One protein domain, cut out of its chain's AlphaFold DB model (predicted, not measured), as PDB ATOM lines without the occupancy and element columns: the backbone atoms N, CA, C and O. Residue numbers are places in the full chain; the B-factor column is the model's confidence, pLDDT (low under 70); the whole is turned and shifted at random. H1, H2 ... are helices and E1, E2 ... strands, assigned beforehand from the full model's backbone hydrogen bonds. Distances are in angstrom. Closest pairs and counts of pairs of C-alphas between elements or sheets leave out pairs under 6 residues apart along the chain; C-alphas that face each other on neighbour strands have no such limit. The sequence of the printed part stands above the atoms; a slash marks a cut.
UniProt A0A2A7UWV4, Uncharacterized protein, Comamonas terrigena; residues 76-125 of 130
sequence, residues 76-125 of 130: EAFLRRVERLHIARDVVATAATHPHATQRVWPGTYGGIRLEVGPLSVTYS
ATOM      1  N   GLU A  76      21.405  47.976  33.410       92.12
ATOM      2  CA  GLU A  76      22.317  47.249  34.298       92.12
ATOM      3  C   GLU A  76      23.216  46.263  33.546       92.12
ATOM      4  O   GLU A  76      24.400  46.155  33.869       92.12
ATOM      5  N   ALA A  77      22.690  45.579  32.527       93.19
ATOM      6  CA  ALA A  77      23.471  44.677  31.684       93.19
ATOM      7  C   ALA A  77      24.516  45.461  30.880       93.19
ATOM      8  O   ALA A  77      25.697  45.109  30.902       93.19
ATOM      9  N   PHE A  78      24.105  46.590  30.299       93.69
ATOM     10  CA  PHE A  78      24.994  47.520  29.612       93.69
ATOM     11  C   PHE A  78      26.135  47.996  30.515       93.69
ATOM     12  O   PHE A  78      27.307  47.854  30.161       93.69
ATOM     13  N   LEU A  79      25.825  48.465  31.727       93.75
ATOM     14  CA  LEU A  79      26.839  48.935  32.676       93.75
ATOM     15  C   LEU A  79      27.819  47.832  33.080       93.75
ATOM     16  O   LEU A  79      29.027  48.062  33.137       93.75
ATOM     17  N   ARG A  80      27.327  46.609  33.298       93.31
ATOM     18  CA  ARG A  80      28.185  45.455  33.602       93.31
ATOM     19  C   ARG A  80      29.076  45.056  32.434       93.31
ATOM     20  O   ARG A  80      30.211  44.634  32.665       93.31
ATOM     21  N   ARG A  81      28.589  45.181  31.199       93.81
ATOM     22  CA  ARG A  81      29.358  44.891  29.987       93.81
ATOM     23  C   ARG A  81      30.503  45.886  29.819       93.81
ATOM     24  O   ARG A  81      31.653  45.471  29.682       93.81
ATOM     25  N   VAL A  82      30.205  47.183  29.878       92.44
ATOM     26  CA  VAL A  82      31.192  48.251  29.631       92.44
ATOM     27  C   VAL A  82      32.230  48.341  30.747       92.44
ATOM     28  O   VAL A  82      33.399  48.597  30.477       92.44
ATOM     29  N   GLU A  83      31.843  48.025  31.987       91.19
ATOM     30  CA  GLU A  83      32.761  47.921  33.128       91.19
ATOM     31  C   GLU A  83      33.858  46.868  32.912       91.19
ATOM     32  O   GLU A  83      34.979  47.024  33.393       91.19
ATOM     33  N   ARG A  84      33.551  45.787  32.189       90.38
ATOM     34  CA  ARG A  84      34.462  44.649  32.002       90.38
ATOM     35  C   ARG A  84      35.216  44.676  30.677       90.38
ATOM     36  O   ARG A  84      36.187  43.938  30.537       90.38
ATOM     37  N   LEU A  85      34.791  45.497  29.716       90.12
ATOM     38  CA  LEU A  85      35.253  45.409  28.327       90.12
ATOM     39  C   LEU A  85      36.760  45.677  28.169       90.12
ATOM     40  O   LEU A  85      37.426  44.986  27.402       90.12
ATOM     41  N   HIS A  86      37.306  46.638  28.920       87.44
ATOM     42  CA  HIS A  86      38.702  47.075  28.784       87.44
ATOM     43  C   HIS A  86      39.553  46.891  30.050       87.44
ATOM     44  O   HIS A  86      40.707  47.317  30.085       87.44
ATOM     45  N   ILE A  87      39.039  46.180  31.060       85.94
ATOM     46  CA  ILE A  87      39.719  46.051  32.357       85.94
ATOM     47  C   ILE A  87      41.074  45.334  32.265       85.94
ATOM     48  O   ILE A  87      41.997  45.657  33.000       85.94
ATOM     49  N   ALA A  88      41.245  44.410  31.313       89.38
ATOM     50  CA  ALA A  88      42.526  43.737  31.075       89.38
ATOM     51  C   ALA A  88      43.641  44.691  30.593       89.38
ATOM     52  O   ALA A  88      44.812  44.324  30.624       89.38
ATOM     53  N   ARG A  89      43.280  45.899  30.137       91.06
ATOM     54  CA  ARG A  89      44.202  46.976  29.743       91.06
ATOM     55  C   ARG A  89      44.335  48.063  30.816       91.06
ATOM     56  O   ARG A  89      44.915  49.100  30.526       91.06
ATOM     57  N   ASP A  90      43.785  47.838  32.011       91.38
ATOM     58  CA  ASP A  90      43.684  48.835  33.088       91.38
ATOM     59  C   ASP A  90      42.885  50.092  32.681       91.38
ATOM     60  O   ASP A  90      43.105  51.199  33.167       91.38
ATOM     61  N   VAL A  91      41.935  49.922  31.755       92.25
ATOM     62  CA  VAL A  91      41.071  50.995  31.251       92.25
ATOM     63  C   VAL A  91      39.651  50.791  31.773       92.25
ATOM     64  O   VAL A  91      39.065  49.716  31.619       92.25
ATOM     65  N   VAL A  92      39.083  51.841  32.372       93.38
ATOM     66  CA  VAL A  92      37.760  51.818  33.019       93.38
ATOM     67  C   VAL A  92      36.779  52.758  32.325       93.38
ATOM     68  O   VAL A  92      37.168  53.798  31.793       93.38
ATOM     69  N   ALA A  93      35.491  52.417  32.340       94.81
ATOM     70  CA  ALA A  93      34.436  53.325  31.891       94.81
ATOM     71  C   ALA A  93      34.279  54.486  32.890       94.81
ATOM     72  O   ALA A  93      34.203  54.266  34.098       94.81
ATOM     73  N   THR A  94      34.222  55.722  32.395       95.69
ATOM     74  CA  THR A  94      34.140  56.944  33.222       95.69
ATOM     75  C   THR A  94      32.838  57.717  33.016       95.69
ATOM     76  O   THR A  94      32.363  58.393  33.934       95.69
ATOM     77  N   ALA A  95      32.236  57.592  31.836       96.31
ATOM     78  CA  ALA A  95      30.920  58.115  31.513       96.31
ATOM     79  C   ALA A  95      30.189  57.141  30.588       96.31
ATOM     80  O   ALA A  95      30.823  56.446  29.792       96.31
ATOM     81  N   ALA A  96      28.868  57.081  30.707       96.19
ATOM     82  CA  ALA A  96      28.027  56.303  29.822       96.19
ATOM     83  C   ALA A  96      26.669  56.982  29.625       96.19
ATOM     84  O   ALA A  96      26.078  57.514  30.565       96.19
ATOM     85  N   THR A  97      26.165  56.916  28.404       96.50
ATOM     86  CA  THR A  97      24.876  57.470  28.005       96.50
ATOM     87  C   THR A  97      23.947  56.315  27.655       96.50
ATOM     88  O   THR A  97      24.372  55.352  27.013       96.50
ATOM     89  N   HIS A  98      22.705  56.356  28.136       95.69
ATOM     90  CA  HIS A  98      21.740  55.278  27.927       95.69
ATOM     91  C   HIS A  98      20.306  55.820  27.827       95.69
ATOM     92  O   HIS A  98      19.940  56.696  28.618       95.69
ATOM     93  N   PRO A  99      19.442  55.285  26.941       94.31
ATOM     94  CA  PRO A  99      18.096  55.831  26.725       94.31
ATOM     95  C   PRO A  99      17.219  55.760  27.981       94.31
ATOM     96  O   PRO A  99      16.391  56.630  28.228       94.31
ATOM     97  N   HIS A 100      17.449  54.746  28.815       91.25
ATOM     98  CA  HIS A 100      16.746  54.542  30.086       91.25
ATOM     99  C   HIS A 100      17.549  54.964  31.330       91.25
ATOM    100  O   HIS A 100      17.199  54.581  32.446       91.25
ATOM    101  N   ALA A 101      18.655  55.701  31.175       91.75
ATOM    102  CA  ALA A 101      19.412  56.177  32.331       91.75
ATOM    103  C   ALA A 101      18.687  57.310  33.066       91.75
ATOM    104  O   ALA A 101      18.018  58.157  32.484       91.75
ATOM    105  N   THR A 102      18.895  57.348  34.379       91.94
ATOM    106  CA  THR A 102      18.693  58.554  35.185       91.94
ATOM    107  C   THR A 102      20.055  59.177  35.438       91.94
ATOM    108  O   THR A 102      21.001  58.444  35.736       91.94
ATOM    109  N   GLN A 103      20.154  60.508  35.362       94.75
ATOM    110  CA  GLN A 103      21.399  61.204  35.682       94.75
ATOM    111  C   GLN A 103      21.833  60.908  37.116       94.75
ATOM    112  O   GLN A 103      21.164  61.284  38.080       94.75
ATOM    113  N   ARG A 104      22.952  60.194  37.246       94.69
ATOM    114  CA  ARG A 104      23.578  59.837  38.522       94.69
ATOM    115  C   ARG A 104      24.989  59.325  38.286       94.69
ATOM    116  O   ARG A 104      25.354  58.967  37.172       94.69
ATOM    117  N   VAL A 105      25.757  59.192  39.360       95.75
ATOM    118  CA  VAL A 105      26.956  58.353  39.340       95.75
ATOM    119  C   VAL A 105      26.549  56.935  39.716       95.75
ATOM    120  O   VAL A 105      25.976  56.712  40.783       95.75
ATOM    121  N   TRP A 106      26.816  55.978  38.835       93.06
ATOM    122  CA  TRP A 106      26.652  54.566  39.144       93.06
ATOM    123  C   TRP A 106      27.903  54.038  39.856       93.06
ATOM    124  O   TRP A 106      29.008  54.241  39.347       93.06
ATOM    125  N   PRO A 107      27.761  53.392  41.027       92.25
ATOM    126  CA  PRO A 107      28.889  52.835  41.758       92.25
ATOM    127  C   PRO A 107      29.332  51.524  41.102       92.25
ATOM    128  O   PRO A 107      28.749  50.467  41.347       92.25
ATOM    129  N   GLY A 108      30.353  51.605  40.254       86.88
ATOM    130  CA  GLY A 108      30.984  50.439  39.654       86.88
ATOM    131  C   GLY A 108      32.025  49.788  40.552       86.88
ATOM    132  O   GLY A 108      32.508  50.358  41.529       86.88
ATOM    133  N   THR A 109      32.384  48.568  40.178       87.00
ATOM    134  CA  THR A 109      33.418  47.718  40.769       87.00
ATOM    135  C   THR A 109      34.783  48.409  40.778       87.00
ATOM    136  O   THR A 109      35.527  48.273  41.745       87.00
ATOM    137  N   TYR A 110      35.109  49.162  39.722       82.12
ATOM    138  CA  TYR A 110      36.427  49.785  39.528       82.12
ATOM    139  C   TYR A 110      36.406  51.321  39.621       82.12
ATOM    140  O   TYR A 110      37.434  51.967  39.438       82.12
ATOM    141  N   GLY A 111      35.245  51.919  39.900       85.44
ATOM    142  CA  GLY A 111      35.066  53.370  39.961       85.44
ATOM    143  C   GLY A 111      33.625  53.804  39.702       85.44
ATOM    144  O   GLY A 111      32.749  52.991  39.418       85.44
ATOM    145  N   GLY A 112      33.366  55.107  39.810       92.94
ATOM    146  CA  GLY A 112      32.059  55.682  39.489       92.94
ATOM    147  C   GLY A 112      31.905  55.963  37.994       92.94
ATOM    148  O   GLY A 112      32.748  56.652  37.421       92.94
ATOM    149  N   ILE A 113      30.808  55.504  37.385       95.56
ATOM    150  CA  ILE A 113      30.446  55.832  35.996       95.56
ATOM    151  C   ILE A 113      29.416  56.961  36.022       95.56
ATOM    152  O   ILE A 113      28.344  56.809  36.612       95.56
ATOM    153  N   ARG A 114      29.720  58.099  35.392       96.75
ATOM    154  CA  ARG A 114      28.735  59.175  35.198       96.75
ATOM    155  C   ARG A 114      27.696  58.730  34.174       96.75
ATOM    156  O   ARG A 114      28.063  58.422  33.048       96.75
ATOM    157  N   LEU A 115      26.429  58.671  34.574       96.69
ATOM    158  CA  LEU A 115      25.333  58.286  33.694       96.69
ATOM    159  C   LEU A 115      24.576  59.504  33.197       96.69
ATOM    160  O   LEU A 115      24.177  60.349  33.998       96.69
ATOM    161  N   GLU A 116      24.309  59.527  31.898       96.62
ATOM    162  CA  GLU A 116      23.459  60.517  31.245       96.62
ATOM    163  C   GLU A 116      22.365  59.829  30.428       96.62
ATOM    164  O   GLU A 116      22.511  58.692  29.975       96.62
ATOM    165  N   VAL A 117      21.233  60.514  30.269       96.12
ATOM    166  CA  VAL A 117      20.149  60.041  29.405       96.12
ATOM    167  C   VAL A 117      20.453  60.423  27.959       96.12
ATOM    168  O   VAL A 117      20.828  61.563  27.693       96.12
ATOM    169  N   GLY A 118      20.283  59.487  27.028       93.62
ATOM    170  CA  GLY A 118      20.517  59.744  25.606       93.62
ATOM    171  C   GLY A 118      20.886  58.493  24.806       93.62
ATOM    172  O   GLY A 118      20.715  57.380  25.306       93.62
ATOM    173  N   PRO A 119      21.381  58.662  23.566       93.25
ATOM    174  CA  PRO A 119      21.866  57.560  22.736       93.25
ATOM    175  C   PRO A 119      22.955  56.753  23.445       93.25
ATOM    176  O   PRO A 119      23.689  57.301  24.263       93.25
ATOM    177  N   LEU A 120      23.081  55.464  23.123       94.19
ATOM    178  CA  LEU A 120      24.130  54.625  23.701       94.19
ATOM    179  C   LEU A 120      25.511  55.188  23.359       94.19
ATOM    180  O   LEU A 120      25.853  55.335  22.188       94.19
ATOM    181  N   SER A 121      26.294  55.497  24.388       95.06
ATOM    182  CA  SER A 121      27.689  55.904  24.235       95.06
ATOM    183  C   SER A 121      28.461  55.650  25.523       95.06
ATOM    184  O   SER A 121      27.890  55.710  26.612       95.06
ATOM    185  N   VAL A 122      29.756  55.370  25.423       96.25
ATOM    186  CA  VAL A 122      30.649  55.181  26.572       96.25
ATOM    187  C   VAL A 122      31.930  55.966  26.361       96.25
ATOM    188  O   VAL A 122      32.481  55.965  25.266       96.25
ATOM    189  N   THR A 123      32.446  56.575  27.424       96.94
ATOM    190  CA  THR A 123      33.784  57.173  27.455       96.94
ATOM    191  C   THR A 123      34.652  56.447  28.469       96.94
ATOM    192  O   THR A 123      34.294  56.330  29.648       96.94
ATOM    193  N   TYR A 124      35.814  55.989  28.026       95.75
ATOM    194  CA  TYR A 124      36.785  55.284  28.852       95.75
ATOM    195  C   TYR A 124      37.905  56.213  29.340       95.75
ATOM    196  O   TYR A 124      38.093  57.321  28.840       95.75
ATOM    197  N   SER A 125      38.648  55.770  30.352       94.69
ATOM    198  CA  SER A 125      39.731  56.538  30.978       94.69
ATOM    199  C   SER A 125      40.922  56.815  30.056       94.69
ATOM    200  O   SER A 125      41.669  57.755  30.305       94.69
TER     201      SER A 125
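This is residues 76 to 125 of the 130 residues of an uncharacterized protein of Comamonas terrigena (UniProt A0A2A7UWV4). A twisted sheet of four strands makes a wall, with one helix, H1, over one of its faces and no named element over the other. The link from H1 to E1 lies at one end of the longest axis and the link from E1 to E2 at the other. The printed part has 50 residues with one named helix and four named strands, in the order H1, E1, E2, E3, E4; the mixed sheet has the order E2, E3, E1, E4, and the class is mixed, helices and strands. The whole is compact, with a radius of gyration of the C-alphas of 9.9 A, and its outline is elongated, spanning 28 by 18 by 17 A.

Begin at the inner strands E3, residues 112 to 117, and E1, residues 93 to 98: they are parallel at 22 degrees, with N 96 and O 114 2.8 A apart, within hydrogen-bond range. Beyond E3 look for the edge strand E2, residues 104 to 107, which is antiparallel to E3 at 144 degrees and forms a hairpin with it; N 106 and O 113 are 2.8 A apart, within hydrogen-bond range. Beside E1 find the other edge strand, E4, residues 121 to 124, antiparallel to E1 at 175 degrees, with N 97 and O 121 at 2.8 A, within hydrogen-bond range. E2 and E4 are apart. From edge to edge the strands' lines turn by 53 degrees. Now look at H1, residues 76 to 85, which is on the sheet at a height over the sheet of 9.4 A, two layers with the helix on one face. It lies over E3 and E1, and is only just not over E4, on which 2 of its 10 C-alphas fall. On the local plane its line and that of E1 stand at 34 degrees, slantwise to the strands. The closest C-alphas of H1 and E1 are those of Glu 83 and Ala 93, 5.8 A apart. In H1, 5 of 6 O i to N i+4 pairs are within hydrogen-bond range.

Find C-alpha 76 at (22.317, 47.249, 34.298); from there H1 runs 14.4 A to C-alpha 85. E1 begins at C-alpha 93, at (34.436, 53.325, 31.891), and is 13.4 A long. E2 covers residues 104 to 107, and E3, from 112 to 117, is 16.2 A long. E4 ends at C-alpha 124, at (36.785, 55.284, 28.852).

The two C-alphas farthest apart are those of Arg 89 and Thr 102, at 28.5 A. The printed part has no cut. The link from H1 to E1 is short, the other three are tight, and there is no long link. The mean pLDDT of the printed part is 92.9, and no printed residue is under 70.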